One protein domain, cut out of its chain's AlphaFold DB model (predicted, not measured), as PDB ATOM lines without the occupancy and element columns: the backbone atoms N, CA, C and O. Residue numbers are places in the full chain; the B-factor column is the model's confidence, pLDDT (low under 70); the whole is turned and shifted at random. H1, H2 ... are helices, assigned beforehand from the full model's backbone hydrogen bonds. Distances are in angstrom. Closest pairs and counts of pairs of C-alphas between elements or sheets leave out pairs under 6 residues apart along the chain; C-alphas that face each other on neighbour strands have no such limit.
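AT A GLANCE: This is residues 635 to 729 of the 811 residues of an uncharacterized protein of Thalassiosira oceanica (UniProt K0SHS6). Seven helices are strung out as a flat, loose chain: H2 and H3 pack on H1 at one end, H4 and H5 cross in the middle, and H6 and H7 make a hairpin at the other end. Contacts are few, and the helix packing is mostly crossed. The printed part has 95 residues, 75 of them in helices H1 to H7, in that order, with no named strand; the class is all helix. It is only just loose, close to compact, with a radius of gyration of the C-alphas of 15.3 A and spans of 45 by 33 by 16 A.

HOW THE PARTS SIT: Start at H1, residues 635 to 648, the hub, which touches three other helices. Its residues 642 to 646 touch H2, residues 652 to 659; the closest C-alphas are those of Lys 646 and Phe 655, 5.8 A apart. H1 and H2 are a helical hairpin, with a steep tilt of 43 degrees, opposite ways. H3, residues 662 to 671, touches residues 637 to 642 of H1, closest at the C-alphas of Ala 641 and Leu 666, 6.9 A apart; at 71 degrees the two are only just about perpendicular. H2 and H3 meet only through their link. H4, residues 675 to 685, touches H1 only at their ends, and only just, with 3 pairs of C-alphas within 8 A; the closest are those of Ala 648 and Val 685, 4.7 A apart. Next look at H5, residues 694 to 708, whose residues 698 to 702 touch H4; the C-alphas of Leu 683 and Thr 702 are the closest, 6.3 A apart, and the tilt is steep, 52 degrees, opposite ways. H6, residues 711 to 718, is close to H5 but not clearly touching, with the C-alphas of Tyr 706 and Ala 712 closest at 5.7 A. H6 and H7, residues 721 to 729, form a helical hairpin and only just touch, with 3 pairs of C-alphas within 8 A, closest at those of Val 716 and Arg 724, 5.5 A apart. H1 and H7 are apart. In H2, H3, H4, H5 and H6 every O i to N i+4 pair is within hydrogen-bond range; in H1 it is 8 of 10 and in H7 4 of 5.

IN THESE COORDINATES: Find C-alpha 635 at (289.488, 176.709, 208.800); from there H1 runs 20.5 A to C-alpha 648. H2, 8 residues, and H3, 10 residues, follow, then H4, 15.3 A long. H5 begins at C-alpha 694, (285.018, 198.802, 191.893), and runs 20.3 A. H6, 8 residues, and H7, 9 residues, close the printed part at C-alpha 729, (281.262, 219.086, 217.226).

THE WHOLE: The two C-alphas farthest apart are those of Glu 652 and Gly 722, 46.5 A. The printed part has no cut, and no link is long; that from H4 to H5, 8 residues, is short and the others are tight. The mean pLDDT of the printed part is 70.9, and 51 residues are under 70, among them 679 to 713.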
ATOM      1  N   ILE A 635     289.779 177.222 210.157       54.03
ATOM      2  CA  ILE A 635     289.488 176.709 208.800       54.03
ATOM      3  C   ILE A 635     288.032 176.993 208.356       54.03
ATOM      4  O   ILE A 635     287.775 177.325 207.200       54.03
ATOM      5  N   ASN A 636     287.083 176.979 209.298       61.44
ATOM      6  CA  ASN A 636     285.665 177.299 209.072       61.44
ATOM      7  C   ASN A 636     285.372 178.762 208.671       61.44
ATOM      8  O   ASN A 636     284.250 179.068 208.265       61.44
ATOM      9  N   PHE A 637     286.328 179.686 208.805       77.50
ATOM     10  CA  PHE A 637     286.161 181.073 208.356       77.50
ATOM     11  C   PHE A 637     286.610 181.284 206.914       77.50
ATOM     12  O   PHE A 637     285.997 182.101 206.235       77.50
ATOM     13  N   GLU A 638     287.614 180.554 206.426       83.94
ATOM     14  CA  GLU A 638     288.090 180.700 205.047       83.94
ATOM     15  C   GLU A 638     287.079 180.131 204.045       83.94
ATOM     16  O   GLU A 638     286.699 180.821 203.103       83.94
ATOM     17  N   SER A 639     286.551 178.928 204.292       86.94
ATOM     18  CA  SER A 639     285.485 178.331 203.474       86.94
ATOM     19  C   SER A 639     284.232 179.216 203.434       86.94
ATOM     20  O   SER A 639     283.672 179.474 202.367       86.94
ATOM     21  N   ARG A 640     283.835 179.769 204.588       84.25
ATOM     22  CA  ARG A 640     282.722 180.720 204.690       84.25
ATOM     23  C   ARG A 640     283.008 182.039 203.967       84.25
ATOM     24  O   ARG A 640     282.119 182.551 203.297       84.25
ATOM     25  N   ALA A 641     284.217 182.584 204.079       86.62
ATOM     26  CA  ALA A 641     284.610 183.807 203.385       86.62
ATOM     27  C   ALA A 641     284.656 183.604 201.862       86.62
ATOM     28  O   ALA A 641     284.130 184.440 201.134       86.62
ATOM     29  N   LYS A 642     285.183 182.467 201.386       91.81
ATOM     30  CA  LYS A 642     285.136 182.056 199.973       91.81
ATOM     31  C   LYS A 642     283.695 181.960 199.469       91.81
ATOM     32  O   LYS A 642     283.398 182.518 198.420       91.81
ATOM     33  N   SER A 643     282.792 181.347 200.238       90.62
ATOM     34  CA  SER A 643     281.363 181.291 199.895       90.62
ATOM     35  C   SER A 643     280.741 182.691 199.770       90.62
ATOM     36  O   SER A 643     280.168 183.022 198.738       90.62
ATOM     37  N   MET A 644     280.956 183.564 200.762       84.88
ATOM     38  CA  MET A 644     280.396 184.925 200.778       84.88
ATOM     39  C   MET A 644     280.980 185.843 199.687       84.88
ATOM     40  O   MET A 644     280.285 186.728 199.195       84.88
ATOM     41  N   LEU A 645     282.239 185.639 199.276       87.12
ATOM     42  CA  LEU A 645     282.807 186.328 198.112       87.12
ATOM     43  C   LEU A 645     282.254 185.769 196.793       87.12
ATOM     44  O   LEU A 645     282.018 186.552 195.881       87.12
ATOM     45  N   LYS A 646     282.006 184.457 196.684       92.25
ATOM     46  CA  LYS A 646     281.394 183.845 195.489       92.25
ATOM     47  C   LYS A 646     279.917 184.228 195.321       92.25
ATOM     48  O   LYS A 646     279.437 184.345 194.200       92.25
ATOM     49  N   GLU A 647     279.217 184.462 196.428       86.88
ATOM     50  CA  GLU A 647     277.854 185.006 196.458       86.88
ATOM     51  C   GLU A 647     277.812 186.464 195.957       86.88
ATOM     52  O   GLU A 647     276.964 186.811 195.136       86.88
ATOM     53  N   ALA A 648     278.764 187.304 196.384       83.00
ATOM     54  CA  ALA A 648     278.853 188.703 195.958       83.00
ATOM     55  C   ALA A 648     279.370 188.882 194.517       83.00
ATOM     56  O   ALA A 648     278.808 189.660 193.745       83.00
ATOM     57  N   PHE A 649     280.425 188.156 194.135       86.62
ATOM     58  CA  PHE A 649     281.098 188.282 192.842       86.62
ATOM     59  C   PHE A 649     280.716 187.124 191.920       86.62
ATOM     60  O   PHE A 649     281.383 186.094 191.861       86.62
ATOM     61  N   SER A 650     279.613 187.299 191.188       82.94
ATOM     62  CA  SER A 650     279.030 186.232 190.360       82.94
ATOM     63  C   SER A 650     279.823 185.894 189.087       82.94
ATOM     64  O   SER A 650     279.528 184.875 188.469       82.94
ATOM     65  N   LYS A 651     280.798 186.720 188.669       89.88
ATOM     66  CA  LYS A 651     281.732 186.385 187.578       89.88
ATOM     67  C   LYS A 651     283.014 185.793 188.158       89.88
ATOM     68  O   LYS A 651     283.591 186.350 189.091       89.88
ATOM     69  N   GLU A 652     283.509 184.708 187.573       91.88
ATOM     70  CA  GLU A 652     284.661 183.975 188.112       91.88
ATOM     71  C   GLU A 652     285.959 184.807 188.125       91.88
ATOM     72  O   GLU A 652     286.727 184.734 189.081       91.88
ATOM     73  N   GLU A 653     286.168 185.698 187.152       90.50
ATOM     74  CA  GLU A 653     287.293 186.651 187.162       90.50
ATOM     75  C   GLU A 653     287.228 187.701 188.283       90.50
ATOM     76  O   GLU A 653     288.262 188.210 188.728       90.50
ATOM     77  N   GLU A 654     286.021 188.083 188.703       85.50
ATOM     78  CA  GLU A 654     285.792 189.057 189.778       85.50
ATOM     79  C   GLU A 654     285.979 188.370 191.128       85.50
ATOM     80  O   GLU A 654     286.679 188.891 191.992       85.50
ATOM     81  N   PHE A 655     285.457 187.148 191.261       91.69
ATOM     82  CA  PHE A 655     285.713 186.272 192.399       91.69
ATOM     83  C   PHE A 655     287.213 185.993 192.576       91.69
ATOM     84  O   PHE A 655     287.742 186.194 193.667       91.69
ATOM     85  N   ASN A 656     287.928 185.619 191.512       89.19
ATOM     86  CA  ASN A 656     289.367 185.348 191.568       89.19
ATOM     87  C   ASN A 656     290.191 186.600 191.922       89.19
ATOM     88  O   ASN A 656     291.147 186.501 192.692       89.19
ATOM     89  N   ARG A 657     289.786 187.796 191.468       85.56
ATOM     90  CA  ARG A 657     290.362 189.067 191.947       85.56
ATOM     91  C   ARG A 657     290.035 189.331 193.423       85.56
ATOM     92  O   ARG A 657     290.923 189.727 194.176       85.56
ATOM     93  N   ALA A 658     288.808 189.062 193.864       81.69
ATOM     94  CA  ALA A 658     288.390 189.220 195.258       81.69
ATOM     95  C   ALA A 658     289.113 188.254 196.220       81.69
ATOM     96  O   ALA A 658     289.412 188.633 197.354       81.69
ATOM     97  N   LEU A 659     289.468 187.042 195.769       89.69
ATOM     98  CA  LEU A 659     290.293 186.099 196.534       89.69
ATOM     99  C   LEU A 659     291.680 186.667 196.876       89.69
ATOM    100  O   LEU A 659     292.188 186.376 197.958       89.69
ATOM    101  N   GLY A 660     292.256 187.537 196.039       84.94
ATOM    102  CA  GLY A 660     293.506 188.247 196.351       84.94
ATOM    103  C   GLY A 660     293.420 189.123 197.611       84.94
ATOM    104  O   GLY A 660     294.418 189.330 198.297       84.94
ATOM    105  N   TYR A 661     292.216 189.568 197.983       85.81
ATOM    106  CA  TYR A 661     291.955 190.361 199.189       85.81
ATOM    107  C   TYR A 661     291.480 189.519 200.389       85.81
ATOM    108  O   TYR A 661     291.158 190.073 201.446       85.81
ATOM    109  N   MET A 662     291.475 188.181 200.275       89.12
ATOM    110  CA  MET A 662     291.020 187.252 201.320       89.12
ATOM    111  C   MET A 662     291.628 187.517 202.713       89.12
ATOM    112  O   MET A 662     290.855 187.542 203.675       89.12
ATOM    113  N   PRO A 663     292.943 187.780 202.890       81.38
ATOM    114  CA  PRO A 663     293.507 188.031 204.221       81.38
ATOM    115  C   PRO A 663     292.917 189.281 204.891       81.38
ATOM    116  O   PRO A 663     292.639 189.285 206.093       81.38
ATOM    117  N   MET A 664     292.656 190.334 204.108       75.38
ATOM    118  CA  MET A 664     292.032 191.568 204.589       75.38
ATOM    119  C   MET A 664     290.549 191.347 204.911       75.38
ATOM    120  O   MET A 664     290.077 191.766 205.969       75.38
ATOM    121  N   PHE A 665     289.826 190.624 204.050       80.94
ATOM    122  CA  PHE A 665     288.422 190.284 204.270       80.94
ATOM    123  C   PHE A 665     288.239 189.409 205.522       80.94
ATOM    124  O   PHE A 665     287.400 189.717 206.369       80.94
ATOM    125  N   LEU A 666     289.090 188.399 205.732       83.31
ATOM    126  CA  LEU A 666     289.127 187.604 206.965       83.31
ATOM    127  C   LEU A 666     289.441 188.462 208.199       83.31
ATOM    128  O   LEU A 666     288.796 188.294 209.238       83.31
ATOM    129  N   GLN A 667     290.369 189.418 208.102       73.50
ATOM    130  CA  GLN A 667     290.658 190.344 209.199       73.50
ATOM    131  C   GLN A 667     289.439 191.221 209.548       73.50
ATOM    132  O   GLN A 667     289.171 191.456 210.728       73.50
ATOM    133  N   ILE A 668     288.653 191.650 208.556       73.31
ATOM    134  CA  ILE A 668     287.395 192.386 208.764       73.31
ATOM    135  C   ILE A 668     286.334 191.475 209.406       73.31
ATOM    136  O   ILE A 668     285.781 191.821 210.452       73.31
ATOM    137  N   LEU A 669     286.092 190.284 208.844       76.75
ATOM    138  CA  LEU A 669     285.092 189.321 209.327       76.75
ATOM    139  C   LEU A 669     285.353 188.823 210.760       76.75
ATOM    140  O   LEU A 669     284.404 188.431 211.447       76.75
ATOM    141  N   THR A 670     286.616 188.804 211.199       76.75
ATOM    142  CA  THR A 670     287.026 188.370 212.547       76.75
ATOM    143  C   THR A 670     287.064 189.512 213.566       76.75
ATOM    144  O   THR A 670     286.671 189.297 214.717       76.75
ATOM    145  N   ARG A 671     287.485 190.727 213.173       70.88
ATOM    146  CA  ARG A 671     287.522 191.900 214.070       70.88
ATOM    147  C   ARG A 671     286.151 192.538 214.294       70.88
ATOM    148  O   ARG A 671     285.867 192.951 215.418       70.88
ATOM    149  N   TYR A 672     285.303 192.621 213.270       69.88
ATOM    150  CA  TYR A 672     284.005 193.299 213.353       69.88
ATOM    151  C   TYR A 672     282.853 192.294 213.493       69.88
ATOM    152  O   TYR A 672     282.702 191.370 212.694       69.88
ATOM    153  N   LYS A 673     282.026 192.478 214.530       68.56
ATOM    154  CA  LYS A 673     280.883 191.612 214.866       68.56
ATOM    155  C   LYS A 673     279.577 192.407 214.861       68.56
ATOM    156  O   LYS A 673     279.558 193.552 215.307       68.56
ATOM    157  N   GLY A 674     278.492 191.767 214.424       72.62
ATOM    158  CA  GLY A 674     277.166 192.381 214.311       72.62
ATOM    159  C   GLY A 674     277.055 193.370 213.147       72.62
ATOM    160  O   GLY A 674     277.925 193.416 212.277       72.62
ATOM    161  N   SER A 675     276.005 194.195 213.179       60.22
ATOM    162  CA  SER A 675     275.456 194.919 212.021       60.22
ATOM    163  C   SER A 675     276.442 195.697 211.147       60.22
ATOM    164  O   SER A 675     276.171 195.874 209.965       60.22
ATOM    165  N   LEU A 676     277.580 196.179 211.660       56.78
ATOM    166  CA  LEU A 676     278.596 196.827 210.822       56.78
ATOM    167  C   LEU A 676     279.171 195.862 209.771       56.78
ATOM    168  O   LEU A 676     279.310 196.244 208.614       56.78
ATOM    169  N   ARG A 677     279.457 194.613 210.157       66.62
ATOM    170  CA  ARG A 677     279.918 193.557 209.245       66.62
ATOM    171  C   ARG A 677     278.852 193.270 208.189       66.62
ATOM    172  O   ARG A 677     279.152 193.272 207.001       66.62
ATOM    173  N   ASP A 678     277.617 193.066 208.631       71.00
ATOM    174  CA  ASP A 678     276.515 192.623 207.771       71.00
ATOM    175  C   ASP A 678     276.103 193.720 206.770       71.00
ATOM    176  O   ASP A 678     275.863 193.429 205.601       71.00
ATOM    177  N   ASN A 679     276.146 194.994 207.184       60.72
ATOM    178  CA  ASN A 679     275.974 196.143 206.288       60.72
ATOM    179  C   ASN A 679     277.089 196.239 205.234       60.72
ATOM    180  O   ASN A 679     276.786 196.507 204.077       60.72
ATOM    181  N   ILE A 680     278.361 196.019 205.603       62.50
ATOM    182  CA  ILE A 680     279.475 196.034 204.638       62.50
ATOM    183  C   ILE A 680     279.263 194.944 203.577       62.50
ATOM    184  O   ILE A 680     279.339 195.238 202.391       62.50
ATOM    185  N   ILE A 681     278.917 193.719 203.988       64.44
ATOM    186  CA  ILE A 681     278.658 192.600 203.065       64.44
ATOM    187  C   ILE A 681     277.460 192.898 202.152       64.44
ATOM    188  O   ILE A 681     277.575 192.775 200.936       64.44
ATOM    189  N   SER A 682     276.328 193.328 202.721       67.50
ATOM    190  CA  SER A 682     275.124 193.673 201.954       67.50
ATOM    191  C   SER A 682     275.389 194.783 200.935       67.50
ATOM    192  O   SER A 682     274.868 194.729 199.822       67.50
ATOM    193  N   LEU A 683     276.230 195.759 201.286       58.59
ATOM    194  CA  LEU A 683     276.625 196.806 200.358       58.59
ATOM    195  C   LEU A 683     277.577 196.292 199.269       58.59
ATOM    196  O   LEU A 683     277.381 196.664 198.115       58.59
ATOM    197  N   CYS A 684     278.527 195.400 199.586       59.00
ATOM    198  CA  CYS A 684     279.390 194.773 198.576       59.00
ATOM    199  C   CYS A 684     278.583 194.059 197.480       59.00
ATOM    200  O   CYS A 684     278.907 194.187 196.306       59.00
ATOM    201  N   VAL A 685     277.505 193.359 197.855       63.69
ATOM    202  CA  VAL A 685     276.584 192.701 196.907       63.69
ATOM    203  C   VAL A 685     275.816 193.722 196.050       63.69
ATOM    204  O   VAL A 685     275.523 193.461 194.888       63.69
ATOM    205  N   SER A 686     275.494 194.898 196.601       57.31
ATOM    206  CA  SER A 686     274.642 195.908 195.946       57.31
ATOM    207  C   SER A 686     275.336 196.807 194.911       57.31
ATOM    208  O   SER A 686     274.673 197.642 194.301       57.31
ATOM    209  N   LEU A 687     276.657 196.686 194.741       54.16
ATOM    210  CA  LEU A 687     277.503 197.613 193.967       54.16
ATOM    211  C   LEU A 687     278.249 196.887 192.827       54.16
ATOM    212  O   LEU A 687     279.397 197.178 192.511       54.16
ATOM    213  N   LYS A 688     277.564 195.904 192.236       54.12
ATOM    214  CA  LYS A 688     278.077 194.901 191.288       54.12
ATOM    215  C   LYS A 688     278.236 195.391 189.835       54.12
ATOM    216  O   LYS A 688     278.942 194.748 189.060       54.12
ATOM    217  N   ASP A 689     277.608 196.512 189.473       55.75
ATOM    218  CA  ASP A 689     277.335 196.862 188.066       55.75
ATOM    219  C   ASP A 689     278.092 198.103 187.528       55.75
ATOM    220  O   ASP A 689     277.896 198.490 186.376       55.75
ATOM    221  N   SER A 690     278.968 198.742 188.317       50.97
ATOM    222  CA  SER A 690     279.742 199.934 187.907       50.97
ATOM    223  C   SER A 690     281.202 199.598 187.585       50.97
ATOM    224  O   SER A 690     281.920 199.114 188.451       50.97
ATOM    225  N   THR A 691     281.675 199.873 186.367       55.38
ATOM    226  CA  THR A 691     282.968 199.370 185.849       55.38
ATOM    227  C   THR A 691     284.220 200.199 186.186       55.38
ATOM    228  O   THR A 691     285.319 199.816 185.782       55.38
ATOM    229  N   SER A 692     284.101 201.302 186.929       54.97
ATOM    230  CA  SER A 692     285.237 202.062 187.475       54.97
ATOM    231  C   SER A 692     285.697 201.481 188.817       54.97
ATOM    232  O   SER A 692     284.855 201.111 189.628       54.97
ATOM    233  N   ASP A 693     287.026 201.369 189.002       61.72
ATOM    234  CA  ASP A 693     287.762 200.796 190.154       61.72
ATOM    235  C   ASP A 693     286.885 200.337 191.335       61.72
ATOM    236  O   ASP A 693     286.765 201.023 192.356       61.72
ATOM    237  N   ILE A 694     286.241 199.171 191.159       55.22
ATOM    238  CA  ILE A 694     285.018 198.802 191.893       55.22
ATOM    239  C   ILE A 694     285.197 198.962 193.396       55.22
ATOM    240  O   ILE A 694     284.339 199.541 194.043       55.22
ATOM    241  N   SER A 695     286.319 198.514 193.959       48.75
ATOM    242  CA  SER A 695     286.557 198.566 195.408       48.75
ATOM    243  C   SER A 695     286.561 199.994 195.972       48.75
ATOM    244  O   SER A 695     286.116 200.205 197.102       48.75
ATOM    245  N   THR A 696     287.029 200.974 195.196       50.47
ATOM    246  CA  THR A 696     287.120 202.381 195.596       50.47
ATOM    247  C   THR A 696     285.768 203.075 195.470       50.47
ATOM    248  O   THR A 696     285.301 203.674 196.442       50.47
ATOM    249  N   ASP A 697     285.083 202.938 194.331       55.19
ATOM    250  CA  ASP A 697     283.747 203.522 194.153       55.19
ATOM    251  C   ASP A 697     282.710 202.857 195.070       55.19
ATOM    252  O   ASP A 697     281.861 203.538 195.644       55.19
ATOM    253  N   LEU A 698     282.844 201.557 195.340       55.44
ATOM    254  CA  LEU A 698     282.067 200.823 196.339       55.44
ATOM    255  C   LEU A 698     282.326 201.371 197.751       55.44
ATOM    256  O   LEU A 698     281.375 201.616 198.492       55.44
ATOM    257  N   LEU A 699     283.577 201.660 198.128       58.25
ATOM    258  CA  LEU A 699     283.906 202.291 199.415       58.25
ATOM    259  C   LEU A 699     283.356 203.731 199.533       58.25
ATOM    260  O   LEU A 699     282.923 204.153 200.609       58.25
ATOM    261  N   LEU A 700     283.313 204.483 198.432       55.59
ATOM    262  CA  LEU A 700     282.760 205.840 198.399       55.59
ATOM    263  C   LEU A 700     281.221 205.840 198.409       55.59
ATOM    264  O   LEU A 700     280.610 206.604 199.165       55.59
ATOM    265  N   MET A 701     280.575 204.955 197.646       57.56
ATOM    266  CA  MET A 701     279.116 204.808 197.598       57.56
ATOM    267  C   MET A 701     278.544 204.167 198.864       57.56
ATOM    268  O   MET A 701     277.516 204.638 199.355       57.56
ATOM    269  N   THR A 702     279.216 203.170 199.456       61.31
ATOM    270  CA  THR A 702     278.873 202.648 200.795       61.31
ATOM    271  C   THR A 702     278.889 203.772 201.828       61.31
ATOM    272  O   THR A 702     277.906 203.952 202.549       61.31
ATOM    273  N   GLY A 703     279.963 204.572 201.861       63.06
ATOM    274  CA  GLY A 703     280.091 205.736 202.735       63.06
ATOM    275  C   GLY A 703     278.962 206.745 202.523       63.06
ATOM    276  O   GLY A 703     278.277 207.114 203.479       63.06
ATOM    277  N   LYS A 704     278.713 207.145 201.270       63.34
ATOM    278  CA  LYS A 704     277.639 208.076 200.900       63.34
ATOM    279  C   LYS A 704     276.262 207.571 201.352       63.34
ATOM    280  O   LYS A 704     275.590 208.258 202.121       63.34
ATOM    281  N   ALA A 705     275.874 206.355 200.965       62.34
ATOM    282  CA  ALA A 705     274.580 205.770 201.314       62.34
ATOM    283  C   ALA A 705     274.403 205.588 202.835       62.34
ATOM    284  O   ALA A 705     273.307 205.778 203.364       62.34
ATOM    285  N   TYR A 706     275.482 205.270 203.556       64.56
ATOM    286  CA  TYR A 706     275.505 205.169 205.017       64.56
ATOM    287  C   TYR A 706     275.229 206.512 205.717       64.56
ATOM    288  O   TYR A 706     274.519 206.544 206.732       64.56
ATOM    289  N   PHE A 707     275.736 207.624 205.170       63.00
ATOM    290  CA  PHE A 707     275.401 208.970 205.640       63.00
ATOM    291  C   PHE A 707     273.972 209.381 205.253       63.00
ATOM    292  O   PHE A 707     273.214 209.819 206.121       63.00
ATOM    293  N   GLU A 708     273.584 209.201 203.987       62.41
ATOM    294  CA  GLU A 708     272.296 209.654 203.438       62.41
ATOM    295  C   GLU A 708     271.091 208.918 204.042       62.41
ATOM    296  O   GLU A 708     270.118 209.559 204.435       62.41
ATOM    297  N   ARG A 709     271.167 207.591 204.232       60.31
ATOM    298  CA  ARG A 709     270.089 206.792 204.856       60.31
ATOM    299  C   ARG A 709     269.927 207.033 206.365       60.31
ATOM    300  O   ARG A 709     269.175 206.325 207.028       60.31
ATOM    301  N   GLY A 710     270.675 207.967 206.959       62.00
ATOM    302  CA  GLY A 710     270.620 208.263 208.393       62.00
ATOM    303  C   GLY A 710     271.162 207.153 209.305       62.00
ATOM    304  O   GLY A 710     271.166 207.325 210.527       62.00
ATOM    305  N   VAL A 711     271.679 206.049 208.755       69.50
ATOM    306  CA  VAL A 711     272.282 204.941 209.518       69.50
ATOM    307  C   VAL A 711     273.517 205.430 210.278       69.50
ATOM    308  O   VAL A 711     273.675 205.116 211.457       69.50
ATOM    309  N   ALA A 712     274.312 206.322 209.679       65.62
ATOM    310  CA  ALA A 712     275.365 207.053 210.381       65.62
ATOM    311  C   ALA A 712     274.841 207.799 211.623       65.62
ATOM    312  O   ALA A 712     275.463 207.744 212.681       65.62
ATOM    313  N   ASN A 713     273.668 208.442 211.547       69.75
ATOM    314  CA  ASN A 713     273.043 209.089 212.707       69.75
ATOM    315  C   ASN A 713     272.520 208.076 213.739       69.75
ATOM    316  O   ASN A 713     272.594 208.355 214.933       69.75
ATOM    317  N   MET A 714     272.036 206.903 213.325       72.25
ATOM    318  CA  MET A 714     271.645 205.816 214.238       72.25
ATOM    319  C   MET A 714     272.852 205.258 215.004       72.25
ATOM    320  O   MET A 714     272.800 205.135 216.227       72.25
ATOM    321  N   HIS A 715     273.971 205.003 214.323       73.31
ATOM    322  CA  HIS A 715     275.214 204.565 214.961       73.31
ATOM    323  C   HIS A 715     275.827 205.665 215.841       73.31
ATOM    324  O   HIS A 715     276.227 205.409 216.974       73.31
ATOM    325  N   VAL A 716     275.818 206.926 215.400       69.19
ATOM    326  CA  VAL A 716     276.242 208.057 216.245       69.19
ATOM    327  C   VAL A 716     275.330 208.221 217.469       69.19
ATOM    328  O   VAL A 716     275.819 208.610 218.527       69.19
ATOM    329  N   ARG A 717     274.039 207.864 217.386       69.25
ATOM    330  CA  ARG A 717     273.113 207.797 218.534       69.25
ATOM    331  C   ARG A 717     273.388 206.621 219.480       69.25
ATOM    332  O   ARG A 717     273.210 206.814 220.682       69.25
ATOM    333  N   SER A 718     273.834 205.459 218.994       71.12
ATOM    334  CA  SER A 718     274.190 204.313 219.853       71.12
ATOM    335  C   SER A 718     275.559 204.464 220.535       71.12
ATOM    336  O   SER A 718     275.765 203.917 221.619       71.12
ATOM    337  N   LEU A 719     276.469 205.272 219.978       68.12
ATOM    338  CA  LEU A 719     277.687 205.710 220.670       68.12
ATOM    339  C   LEU A 719     277.363 206.531 221.931       68.12
ATOM    340  O   LEU A 719     276.369 207.265 221.993       68.12
ATOM    341  N   ASN A 720     278.236 206.444 222.945       78.44
ATOM    342  CA  ASN A 720     278.026 207.140 224.218       78.44
ATOM    343  C   ASN A 720     277.955 208.668 224.034       78.44
ATOM    344  O   ASN A 720     278.512 209.227 223.088       78.44
ATOM    345  N   ALA A 721     277.290 209.362 224.963       66.75
ATOM    346  CA  ALA A 721     277.014 210.797 224.841       66.75
ATOM    347  C   ALA A 721     278.273 211.680 224.696       66.75
ATOM    348  O   ALA A 721     278.198 212.744 224.083       66.75
ATOM    349  N   GLY A 722     279.427 211.242 225.213       77.75
ATOM    350  CA  GLY A 722     280.708 211.932 225.052       77.75
ATOM    351  C   GLY A 722     281.251 211.825 223.627       77.75
ATOM    352  O   GLY A 722     281.525 212.850 223.007       77.75
ATOM    353  N   ILE A 723     281.332 210.602 223.091       63.66
ATOM    354  CA  ILE A 723     281.813 210.320 221.725       63.66
ATOM    355  C   ILE A 723     280.853 210.926 220.692       63.66
ATOM    356  O   ILE A 723     281.275 211.661 219.803       63.66
ATOM    357  N   ARG A 724     279.542 210.721 220.870       78.62
ATOM    358  CA  ARG A 724     278.479 211.370 220.085       78.62
ATOM    359  C   ARG A 724     278.629 212.894 220.080       78.62
ATOM    360  O   ARG A 724     278.577 213.531 219.031       78.62
ATOM    361  N   GLY A 725     278.873 213.476 221.254       64.75
ATOM    362  CA  GLY A 725     279.122 214.906 221.416       64.75
ATOM    363  C   GLY A 725     280.457 215.388 220.840       64.75
ATOM    364  O   GLY A 725     280.600 216.586 220.615       64.75
ATOM    365  N   GLN A 726     281.446 214.521 220.613       63.53
ATOM    366  CA  GLN A 726     282.668 214.860 219.873       63.53
ATOM    367  C   GLN A 726     282.394 214.848 218.366       63.53
ATOM    368  O   GLN A 726     282.626 215.863 217.717       63.53
ATOM    369  N   ILE A 727     281.794 213.774 217.841       68.00
ATOM    370  CA  ILE A 727     281.467 213.620 216.413       68.00
ATOM    371  C   ILE A 727     280.613 214.788 215.904       68.00
ATOM    372  O   ILE A 727     280.962 215.403 214.898       68.00
ATOM    373  N   TYR A 728     279.549 215.173 216.623       73.06
ATOM    374  CA  TYR A 728     278.732 216.321 216.214       73.06
ATOM    375  C   TYR A 728     279.495 217.657 216.252       73.06
ATOM    376  O   TYR A 728     279.275 218.498 215.383       73.06
ATOM    377  N   ARG A 729     280.436 217.860 217.189       62.28
ATOM    378  CA  ARG A 729     281.262 219.086 217.226       62.28
ATOM    379  C   ARG A 729     282.287 219.138 216.087       62.28
ATOM    380  O   ARG A 729     282.472 220.214 215.521       62.28
TER     381      ARG A 729